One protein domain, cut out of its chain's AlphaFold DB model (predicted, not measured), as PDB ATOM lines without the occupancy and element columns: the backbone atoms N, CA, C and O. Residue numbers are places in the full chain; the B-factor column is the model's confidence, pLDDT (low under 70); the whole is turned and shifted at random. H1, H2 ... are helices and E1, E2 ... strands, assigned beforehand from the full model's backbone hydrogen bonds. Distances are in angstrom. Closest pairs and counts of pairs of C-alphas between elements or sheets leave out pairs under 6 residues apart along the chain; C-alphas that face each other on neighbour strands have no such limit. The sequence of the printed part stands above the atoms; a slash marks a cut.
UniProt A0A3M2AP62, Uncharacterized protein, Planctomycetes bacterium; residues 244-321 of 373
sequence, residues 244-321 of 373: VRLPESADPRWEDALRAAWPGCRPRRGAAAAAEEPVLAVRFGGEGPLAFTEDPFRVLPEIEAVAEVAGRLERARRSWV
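What this domain is: This is residues 244 to 321 of the 373 residues of an uncharacterized protein of Planctomycetes bacterium (UniProt A0A3M2AP62). A small twisted sheet of four short strands has one face covered by two helices, H1 over the E2 and E1 end and the long H3 slanting past E4; no named helix covers the other face. The short H2 sits at one end of the elongated whole, and the loop between E2 and E3 reaches to the other. The printed part has 78 residues, in the order E1 H1 E2 E3 E4 H2 H3; the sheet runs E2 E1 E3 E4, all parallel, and the class is mixed, helices and strands. It is compact, with a radius of gyration of the C-alphas of 11.7 A and spans of 36 by 23 by 22 A.

How they stand to each other: In the sheet, E1, residues 244 to 246, is parallel to E2, residues 266 to 269, with N 246 and O 268 2.8 A apart, within hydrogen-bond range. E3, residues 279 to 284, is parallel to E1, with N 245 and O 280 at 2.8 A, and to E4, residues 290 to 292, with N 292 and O 283 at 2.8 A. H1, residues 254 to 261, is on the sheet at a height of 9.1 A, and E1, H1, E2 form a strand-helix-strand unit, two parallel neighbour strands joined through a helix, with a right-handed crossover. H3, residues 302 to 319, is on the same face at a height of 9.6 A, making two layers, a sheet with helices on one face. H3 touches H1 with residues 306 to 314 alone, closest at the C-alphas of Ala 310 and Ala 261, 5.1 A, at a steep tilt of 64 degrees, the same way. H2, residues 296 to 299, not on the sheet, touches H3, closest at the C-alphas of Pro 296 and Ala 305, 4.9 A. In H1 and H3 every O i to N i+4 pair is within hydrogen-bond range; H2 is too short for one.

Where its parts are: E1 begins at C-alpha 244 (196.104, 202.071, 286.280). E3 is 16.4 A long, H1 10.2 A, and H3 25.9 A, ending at C-alpha 319 (206.419, 191.894, 283.466).

The domain as a whole: The C-alphas farthest apart, of Glu 276 and Pro 301, are 36.4 A apart. The printed part has no cut and no long link. Mean pLDDT of the printed part is 72.4; 29 residues are under 70, among them 271 to 279 and 316 to 321.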
ATOM      1  N   VAL A 244     196.846 203.321 286.094       80.06
ATOM      2  CA  VAL A 244     196.104 202.071 286.280       80.06
ATOM      3  C   VAL A 244     194.645 202.333 285.949       80.06
ATOM      4  O   VAL A 244     193.997 203.178 286.567       80.06
ATOM      5  N   ARG A 245     194.114 201.623 284.956       83.94
ATOM      6  CA  ARG A 245     192.713 201.752 284.556       83.94
ATOM      7  C   ARG A 245     191.848 200.680 285.176       83.94
ATOM      8  O   ARG A 245     192.079 199.495 284.960       83.94
ATOM      9  N   LEU A 246     190.819 201.127 285.881       86.25
ATOM     10  CA  LEU A 246     189.808 200.289 286.499       86.25
ATOM     11  C   LEU A 246     188.567 200.192 285.598       86.25
ATOM     12  O   LEU A 246     188.153 201.207 285.018       86.25
ATOM     13  N   PRO A 247     187.933 199.008 285.499       84.12
ATOM     14  CA  PRO A 247     186.597 198.880 284.931       84.12
ATOM     15  C   PRO A 247     185.619 199.811 285.650       84.12
ATOM     16  O   PRO A 247     185.724 200.002 286.860       84.12
ATOM     17  N   GLU A 248     184.631 200.358 284.941       84.88
ATOM     18  CA  GLU A 248     183.611 201.215 285.573       84.88
ATOM     19  C   GLU A 248     182.856 200.486 286.691       84.88
ATOM     20  O   GLU A 248     182.486 201.090 287.696       84.88
ATOM     21  N   SER A 249     182.708 199.168 286.548       83.12
ATOM     22  CA  SER A 249     182.094 198.283 287.531       83.12
ATOM     23  C   SER A 249     182.966 197.989 288.759       83.12
ATOM     24  O   SER A 249     182.488 197.302 289.658       83.12
ATOM     25  N   ALA A 250     184.224 198.435 288.812       85.31
ATOM     26  CA  ALA A 250     185.124 198.134 289.924       85.31
ATOM     27  C   ALA A 250     184.665 198.799 291.231       85.31
ATOM     28  O   ALA A 250     184.247 199.965 291.246       85.31
ATOM     29  N   ASP A 251     184.777 198.065 292.335       88.75
ATOM     30  CA  ASP A 251     184.526 198.567 293.685       88.75
ATOM     31  C   ASP A 251     185.351 199.847 293.978       88.75
ATOM     32  O   ASP A 251     186.508 199.938 293.556       88.75
ATOM     33  N   PRO A 252     184.795 200.868 294.662       87.06
ATOM     34  CA  PRO A 252     185.526 202.076 295.074       87.06
ATOM     35  C   PRO A 252     186.847 201.815 295.808       87.06
ATOM     36  O   PRO A 252     187.811 202.548 295.589       87.06
ATOM     37  N   ARG A 253     186.927 200.740 296.602       85.81
ATOM     38  CA  ARG A 253     188.110 200.379 297.407       85.81
ATOM     39  C   ARG A 253     189.346 200.029 296.578       85.81
ATOM     40  O   ARG A 253     190.460 200.026 297.099       85.81
ATOM     41  N   TRP A 254     189.182 199.790 295.277       86.31
ATOM     42  CA  TRP A 254     190.301 199.597 294.360       86.31
ATOM     43  C   TRP A 254     191.278 200.768 294.335       86.31
ATOM     44  O   TRP A 254     192.476 200.546 294.205       86.31
ATOM     45  N   GLU A 255     190.796 202.007 294.426       83.69
ATOM     46  CA  GLU A 255     191.670 203.178 294.308       83.69
ATOM     47  C   GLU A 255     192.644 203.270 295.482       83.69
ATOM     48  O   GLU A 255     193.833 203.520 295.281       83.69
ATOM     49  N   ASP A 256     192.162 202.983 296.689       76.88
ATOM     50  CA  ASP A 256     192.984 202.972 297.896       76.88
ATOM     51  C   ASP A 256     193.940 201.780 297.904       76.88
ATOM     52  O   ASP A 256     195.123 201.938 298.204       76.88
ATOM     53  N   ALA A 257     193.476 200.604 297.471       77.00
ATOM     54  CA  ALA A 257     194.326 199.426 297.334       77.00
ATOM     55  C   ALA A 257     195.444 199.625 296.302       77.00
ATOM     56  O   ALA A 257     196.578 199.204 296.525       77.00
ATOM     57  N   LEU A 258     195.155 200.310 295.192       76.69
ATOM     58  CA  LEU A 258     196.153 200.664 294.188       76.69
ATOM     59  C   LEU A 258     197.160 201.681 294.720       76.69
ATOM     60  O   LEU A 258     198.355 201.483 294.531       76.69
ATOM     61  N   ARG A 259     196.710 202.733 295.415       71.56
ATOM     62  CA  ARG A 259     197.615 203.717 296.032       71.56
ATOM     63  C   ARG A 259     198.497 203.088 297.109       71.56
ATOM     64  O   ARG A 259     199.662 203.454 297.214       71.56
ATOM     65  N   ALA A 260     197.961 202.134 297.870       63.62
ATOM     66  CA  ALA A 260     198.713 201.391 298.876       63.62
ATOM     67  C   ALA A 260     199.740 200.435 298.247       63.62
ATOM     68  O   ALA A 260     200.878 200.369 298.702       63.62
ATOM     69  N   ALA A 261     199.358 199.707 297.193       64.81
ATOM     70  CA  ALA A 261     200.233 198.743 296.522       64.81
ATOM     71  C   ALA A 261     201.264 199.401 295.591       64.81
ATOM     72  O   ALA A 261     202.342 198.856 295.358       64.81
ATOM     73  N   TRP A 262     200.933 200.563 295.029       70.88
ATOM     74  CA  TRP A 262     201.793 201.325 294.136       70.88
ATOM     75  C   TRP A 262     201.618 202.825 294.405       70.88
ATOM     76  O   TRP A 262     200.828 203.492 293.725       70.88
ATOM     77  N   PRO A 263     202.380 203.370 295.372       56.25
ATOM     78  CA  PRO A 263     202.461 204.809 295.590       56.25
ATOM     79  C   PRO A 263     202.784 205.505 294.260       56.25
ATOM     80  O   PRO A 263     203.633 205.029 293.505       56.25
ATOM     81  N   GLY A 264     202.014 206.530 293.890       58.44
ATOM     82  CA  GLY A 264     202.204 207.248 292.620       58.44
ATOM     83  C   GLY A 264     201.427 206.737 291.424       58.44
ATOM     84  O   GLY A 264     201.410 207.393 290.373       58.44
ATOM     85  N   CYS A 265     200.757 205.591 291.560       70.12
ATOM     86  CA  CYS A 265     199.802 205.171 290.552       70.12
ATOM     87  C   CYS A 265     198.655 206.186 290.458       70.12
ATOM     88  O   CYS A 265     198.178 206.739 291.454       70.12
ATOM     89  N   ARG A 266     198.211 206.448 289.230       74.12
ATOM     90  CA  ARG A 266     197.044 207.296 288.978       74.12
ATOM     91  C   ARG A 266     195.885 206.392 288.579       74.12
ATOM     92  O   ARG A 266     195.786 206.059 287.394       74.12
ATOM     93  N   PRO A 267     195.041 205.949 289.532       80.19
ATOM     94  CA  PRO A 267     193.868 205.169 289.187       80.19
ATOM     95  C   PRO A 267     192.908 206.026 288.353       80.19
ATOM     96  O   PRO A 267     192.627 207.176 288.689       80.19
ATOM     97  N   ARG A 268     192.414 205.475 287.245       82.88
ATOM     98  CA  ARG A 268     191.387 206.096 286.398       82.88
ATOM     99  C   ARG A 268     190.296 205.084 286.073       82.88
ATOM    100  O   ARG A 268     190.595 203.956 285.695       82.88
ATOM    101  N   ARG A 269     189.033 205.496 286.155       84.25
ATOM    102  CA  ARG A 269     187.894 204.695 285.680       84.25
ATOM    103  C   ARG A 269     187.624 204.983 284.198       84.25
ATOM    104  O   ARG A 269     187.750 206.125 283.763       84.25
ATOM    105  N   GLY A 270     187.261 203.954 283.432       75.62
ATOM    106  CA  GLY A 270     186.766 204.091 282.051       75.62
ATOM    107  C   GLY A 270     187.755 203.722 280.930       75.62
ATOM    108  O   GLY A 270     188.891 203.298 281.168       75.62
ATOM    109  N   ALA A 271     187.312 203.874 279.675       62.62
ATOM    110  CA  ALA A 271     187.981 203.371 278.464       62.62
ATOM    111  C   ALA A 271     189.258 204.137 278.073       62.62
ATOM    112  O   ALA A 271     189.299 205.365 278.180       62.62
ATOM    113  N   ALA A 272     190.294 203.409 277.623       56.19
ATOM    114  CA  ALA A 272     191.599 203.945 277.219       56.19
ATOM    115  C   ALA A 272     191.458 205.133 276.252       56.19
ATOM    116  O   ALA A 272     191.040 204.966 275.114       56.19
ATOM    117  N   ALA A 273     191.808 206.333 276.712       52.06
ATOM    118  CA  ALA A 273     192.030 207.467 275.832       52.06
ATOM    119  C   ALA A 273     193.356 207.217 275.111       52.06
ATOM    120  O   ALA A 273     194.336 206.838 275.756       52.06
ATOM    121  N   ALA A 274     193.365 207.406 273.794       47.28
ATOM    122  CA  ALA A 274     194.577 207.391 272.995       47.28
ATOM    123  C   ALA A 274     195.460 208.567 273.435       47.28
ATOM    124  O   ALA A 274     195.233 209.704 273.034       47.28
ATOM    125  N   ALA A 275     196.408 208.309 274.329       48.78
ATOM    126  CA  ALA A 275     197.408 209.275 274.751       48.78
ATOM    127  C   ALA A 275     198.699 208.536 275.106       48.78
ATOM    128  O   ALA A 275     198.662 207.390 275.549       48.78
ATOM    129  N   GLU A 276     199.818 209.227 274.915       52.44
ATOM    130  CA  GLU A 276     201.222 208.797 275.005       52.44
ATOM    131  C   GLU A 276     201.674 208.267 276.394       52.44
ATOM    132  O   GLU A 276     202.861 208.052 276.623       52.44
ATOM    133  N   GLU A 277     200.751 208.038 277.335       57.09
ATOM    134  CA  GLU A 277     201.028 207.550 278.693       57.09
ATOM    135  C   GLU A 277     201.045 206.006 278.749       57.09
ATOM    136  O   GLU A 277     200.203 205.352 278.127       57.09
ATOM    137  N   PRO A 278     201.933 205.376 279.540       59.09
ATOM    138  CA  PRO A 278     201.861 203.939 279.779       59.09
ATOM    139  C   PRO A 278     200.651 203.601 280.665       59.09
ATOM    140  O   PRO A 278     200.561 204.016 281.825       59.09
ATOM    141  N   VAL A 279     199.717 202.817 280.119       65.81
ATOM    142  CA  VAL A 279     198.461 202.438 280.785       65.81
ATOM    143  C   VAL A 279     198.438 200.943 281.120       65.81
ATOM    144  O   VAL A 279     198.514 200.107 280.220       65.81
ATOM    145  N   LEU A 280     198.256 200.601 282.402       73.81
ATOM    146  CA  LEU A 280     197.980 199.234 282.856       73.81
ATOM    147  C   LEU A 280     196.471 199.062 283.041       73.81
ATOM    148  O   LEU A 280     195.871 199.691 283.910       73.81
ATOM    149  N   ALA A 281     195.839 198.214 282.233       77.94
ATOM    150  CA  ALA A 281     194.400 197.977 282.316       77.94
ATOM    151  C   ALA A 281     194.072 196.784 283.225       77.94
ATOM    152  O   ALA A 281     194.545 195.672 282.981       77.94
ATOM    153  N   VAL A 282     193.214 197.015 284.222       79.81
ATOM    154  CA  VAL A 282     192.594 195.971 285.044       79.81
ATOM    155  C   VAL A 282     191.351 195.450 284.329       79.81
ATOM    156  O   VAL A 282     190.514 196.236 283.885       79.81
ATOM    157  N   ARG A 283     191.208 194.129 284.195       77.81
ATOM    158  CA  ARG A 283     190.027 193.497 283.581       77.81
ATOM    159  C   ARG A 283     189.457 192.407 284.477       77.81
ATOM    160  O   ARG A 283     190.211 191.687 285.125       77.81
ATOM    161  N   PHE A 284     188.134 192.264 284.451       77.62
ATOM    162  CA  PHE A 284     187.421 191.132 285.039       77.62
ATOM    163  C   PHE A 284     186.991 190.167 283.923       77.62
ATOM    164  O   PHE A 284     186.484 190.619 282.897       77.62
ATOM    165  N   GLY A 285     187.193 188.860 284.113       64.31
ATOM    166  CA  GLY A 285     186.644 187.809 283.250       64.31
ATOM    167  C   GLY A 285     187.480 187.366 282.038       64.31
ATOM    168  O   GLY A 285     186.896 186.875 281.077       64.31
ATOM    169  N   GLY A 286     188.814 187.508 282.026       62.69
ATOM    170  CA  GLY A 286     189.628 186.974 280.917       62.69
ATOM    171  C   GLY A 286     191.015 187.597 280.752       62.69
ATOM    172  O   GLY A 286     191.501 188.261 281.656       62.69
ATOM    173  N   GLU A 287     191.650 187.371 279.596       57.38
ATOM    174  CA  GLU A 287     193.047 187.751 279.328       57.38
ATOM    175  C   GLU A 287     193.277 189.272 279.190       57.38
ATOM    176  O   GLU A 287     192.493 190.025 278.598       57.38
ATOM    177  N   GLY A 288     194.400 189.728 279.748       60.66
ATOM    178  CA  GLY A 288     194.848 191.118 279.768       60.66
ATOM    179  C   GLY A 288     196.085 191.296 280.662       60.66
ATOM    180  O   GLY A 288     196.461 190.361 281.367       60.66
ATOM    181  N   PRO A 289     196.718 192.484 280.652       63.28
ATOM    182  CA  PRO A 289     197.967 192.731 281.381       63.28
ATOM    183  C   PRO A 289     197.799 192.673 282.909       63.28
ATOM    184  O   PRO A 289     198.716 192.248 283.607       63.28
ATOM    185  N   LEU A 290     196.621 193.031 283.434       76.69
ATOM    186  CA  LEU A 290     196.213 192.718 284.802       76.69
ATOM    187  C   LEU A 290     194.774 192.189 284.799       76.69
ATOM    188  O   LEU A 290     193.811 192.945 284.707       76.69
ATOM    189  N   ALA A 291     194.626 190.872 284.872       78.88
ATOM    190  CA  ALA A 291     193.337 190.198 284.790       78.88
ATOM    191  C   ALA A 291     192.939 189.555 286.118       78.88
ATOM    192  O   ALA A 291     193.763 188.919 286.778       78.88
ATOM    193  N   PHE A 292     191.660 189.663 286.462       80.81
ATOM    194  CA  PHE A 292     191.011 188.974 287.570       80.81
ATOM    195  C   PHE A 292     189.812 188.195 287.041       80.81
ATOM    196  O   PHE A 292     189.194 188.587 286.053       80.81
ATOM    197  N   THR A 293     189.476 187.081 287.684       81.50
ATOM    198  CA  THR A 293     188.280 186.313 287.313       81.50
ATOM    199  C   THR A 293     187.020 187.131 287.608       81.50
ATOM    200  O   THR A 293     186.127 187.214 286.772       81.50
ATOM    201  N   GLU A 294     187.010 187.817 288.749       83.75
ATOM    202  CA  GLU A 294     185.954 188.709 289.229       83.75
ATOM    203  C   GLU A 294     186.554 189.785 290.150       83.75
ATOM    204  O   GLU A 294     187.758 189.776 290.405       83.75
ATOM    205  N   ASP A 295     185.746 190.744 290.604       87.19
ATOM    206  CA  ASP A 295     186.211 191.826 291.480       87.19
ATOM    207  C   ASP A 295     186.534 191.294 292.894       87.19
ATOM    208  O   ASP A 295     185.599 190.905 293.601       87.19
ATOM    209  N   PRO A 296     187.809 191.304 293.347       84.00
ATOM    210  CA  PRO A 296     188.221 190.729 294.630       84.00
ATOM    211  C   PRO A 296     187.472 191.329 295.815       84.00
ATOM    212  O   PRO A 296     187.125 190.618 296.749       84.00
ATOM    213  N   PHE A 297     187.140 192.622 295.764       87.88
ATOM    214  CA  PHE A 297     186.424 193.303 296.847       87.88
ATOM    215  C   PHE A 297     184.958 192.880 296.975       87.88
ATOM    216  O   PHE A 297     184.320 193.169 297.992       87.88
ATOM    217  N   ARG A 298     184.414 192.209 295.955       87.38
ATOM    218  CA  ARG A 298     183.050 191.672 295.967       87.38
ATOM    219  C   ARG A 298     182.975 190.241 296.486       87.38
ATOM    220  O   ARG A 298     181.897 189.833 296.910       87.38
ATOM    221  N   VAL A 299     184.076 189.492 296.435       87.56
ATOM    222  CA  VAL A 299     184.082 188.050 296.739       87.56
ATOM    223  C   VAL A 299     185.020 187.641 297.868       87.56
ATOM    224  O   VAL A 299     184.803 186.593 298.473       87.56
ATOM    225  N   LEU A 300     186.014 188.465 298.198       78.81
ATOM    226  CA  LEU A 300     186.943 188.236 299.299       78.81
ATOM    227  C   LEU A 300     186.737 189.248 300.436       78.81
ATOM    228  O   LEU A 300     186.297 190.380 300.202       78.81
ATOM    229  N   PRO A 301     187.104 188.878 301.676       79.38
ATOM    230  CA  PRO A 301     187.319 189.837 302.753       79.38
ATOM    231  C   PRO A 301     188.318 190.925 302.340       79.38
ATOM    232  O   PRO A 301     189.275 190.666 301.617       79.38
ATOM    233  N   GLU A 302     188.134 192.144 302.845       73.56
ATOM    234  CA  GLU A 302     188.881 193.331 302.403       73.56
ATOM    235  C   GLU A 302     190.408 193.170 302.459       73.56
ATOM    236  O   GLU A 302     191.095 193.504 301.497       73.56
ATOM    237  N   ILE A 303     190.942 192.606 303.544       68.50
ATOM    238  CA  ILE A 303     192.391 192.396 303.705       68.50
ATOM    239  C   ILE A 303     192.928 191.418 302.649       68.50
ATOM    240  O   ILE A 303     194.003 191.631 302.090       68.50
ATOM    241  N   GLU A 304     192.175 190.359 302.355       68.19
ATOM    242  CA  GLU A 304     192.544 189.360 301.350       68.19
ATOM    243  C   GLU A 304     192.433 189.934 299.934       68.19
ATOM    244  O   GLU A 304     193.319 189.707 299.112       68.19
ATOM    245  N   ALA A 305     191.408 190.753 299.673       68.88
ATOM    246  CA  ALA A 305     191.250 191.480 298.419       68.88
ATOM    247  C   ALA A 305     192.424 192.441 298.170       68.88
ATOM    248  O   ALA A 305     193.007 192.425 297.087       68.88
ATOM    249  N   VAL A 306     192.832 193.226 299.176       71.88
ATOM    250  CA  VAL A 306     194.007 194.114 299.084       71.88
ATOM    251  C   VAL A 306     195.278 193.310 298.805       71.88
ATOM    252  O   VAL A 306     196.051 193.679 297.919       71.88
ATOM    253  N   ALA A 307     195.486 192.197 299.514       69.06
ATOM    254  CA  ALA A 307     196.641 191.329 299.303       69.06
ATOM    255  C   ALA A 307     196.658 190.715 297.891       69.06
ATOM    256  O   ALA A 307     197.712 190.663 297.251       69.06
ATOM    257  N   GLU A 308     195.501 190.297 297.371       78.44
ATOM    258  CA  GLU A 308     195.393 189.769 296.012       78.44
ATOM    259  C   GLU A 308     195.696 190.848 294.965       78.44
ATOM    260  O   GLU A 308     196.493 190.610 294.052       78.44
ATOM    261  N   VAL A 309     195.111 192.043 295.113       80.50
ATOM    262  CA  VAL A 309     195.365 193.190 294.232       80.50
ATOM    263  C   VAL A 309     196.850 193.528 294.207       80.50
ATOM    264  O   VAL A 309     197.436 193.582 293.124       80.50
ATOM    265  N   ALA A 310     197.477 193.671 295.377       71.25
ATOM    266  CA  ALA A 310     198.904 193.949 295.495       71.25
ATOM    267  C   ALA A 310     199.753 192.860 294.820       71.25
ATOM    268  O   ALA A 310     200.611 193.161 293.989       71.25
ATOM    269  N   GLY A 311     199.463 191.582 295.088       72.25
ATOM    270  CA  GLY A 311     200.206 190.456 294.522       72.25
ATOM    271  C   GLY A 311     200.064 190.300 293.001       72.25
ATOM    272  O   GLY A 311     200.994 189.832 292.335       72.25
ATOM    273  N   ARG A 312     198.919 190.666 292.404       78.50
ATOM    274  CA  ARG A 312     198.766 190.671 290.934       78.50
ATOM    275  C   ARG A 312     199.421 191.899 290.306       78.50
ATOM    276  O   ARG A 312     200.100 191.752 289.291       78.50
ATOM    277  N   LEU A 313     199.238 193.078 290.902       75.81
ATOM    278  CA  LEU A 313     199.820 194.334 290.428       75.81
ATOM    279  C   LEU A 313     201.348 194.242 290.385       75.81
ATOM    280  O   LEU A 313     201.964 194.634 289.400       75.81
ATOM    281  N   GLU A 314     201.945 193.636 291.408       68.31
ATOM    282  CA  GLU A 314     203.382 193.400 291.500       68.31
ATOM    283  C   GLU A 314     203.893 192.464 290.391       68.31
ATOM    284  O   GLU A 314     204.913 192.734 289.755       68.31
ATOM    285  N   ARG A 315     203.157 191.390 290.075       70.00
ATOM    286  CA  ARG A 315     203.494 190.504 288.947       70.00
ATOM    287  C   ARG A 315     203.405 191.225 287.607       70.00
ATOM    288  O   ARG A 315     204.321 191.106 286.792       70.00
ATOM    289  N   ALA A 316     202.338 191.992 287.395       66.88
ATOM    290  CA  ALA A 316     202.180 192.790 286.188       66.88
ATOM    291  C   ALA A 316     203.313 193.814 286.062       66.88
ATOM    292  O   ALA A 316     203.956 193.885 285.020       66.88
ATOM    293  N   ARG A 317     203.652 194.517 287.145       64.25
ATOM    294  CA  ARG A 317     204.761 195.473 287.204       64.25
ATOM    295  C   ARG A 317     206.105 194.855 286.825       64.25
ATOM    296  O   ARG A 317     206.828 195.448 286.030       64.25
ATOM    297  N   ARG A 318     206.423 193.660 287.339       58.16
ATOM    298  CA  ARG A 318     207.643 192.914 286.970       58.16
ATOM    299  C   ARG A 318     207.675 192.556 285.484       58.16
ATOM    300  O   ARG A 318     208.731 192.619 284.870       58.16
ATOM    301  N   SER A 319     206.527 192.208 284.901       53.97
ATOM    302  CA  SER A 319     206.419 191.894 283.466       53.97
ATOM    303  C   SER A 319     206.440 193.128 282.560       53.97
ATOM    304  O   SER A 319     206.776 193.028 281.384       53.97
ATOM    305  N   TRP A 320     206.098 194.298 283.103       51.66
ATOM    306  CA  TRP A 320     205.959 195.533 282.336       51.66
ATOM    307  C   TRP A 320     207.294 196.234 282.078       51.66
ATOM    308  O   TRP A 320     207.337 197.221 281.346       51.66
ATOM    309  N   VAL A 321     208.391 195.751 282.673       44.81
ATOM    310  CA  VAL A 321     209.644 196.493 282.692       44.81
ATOM    311  C   VAL A 321     210.849 195.651 282.273       44.81
ATOM    312  O   VAL A 321     211.392 194.874 283.048       44.81
TER     313      VAL A 321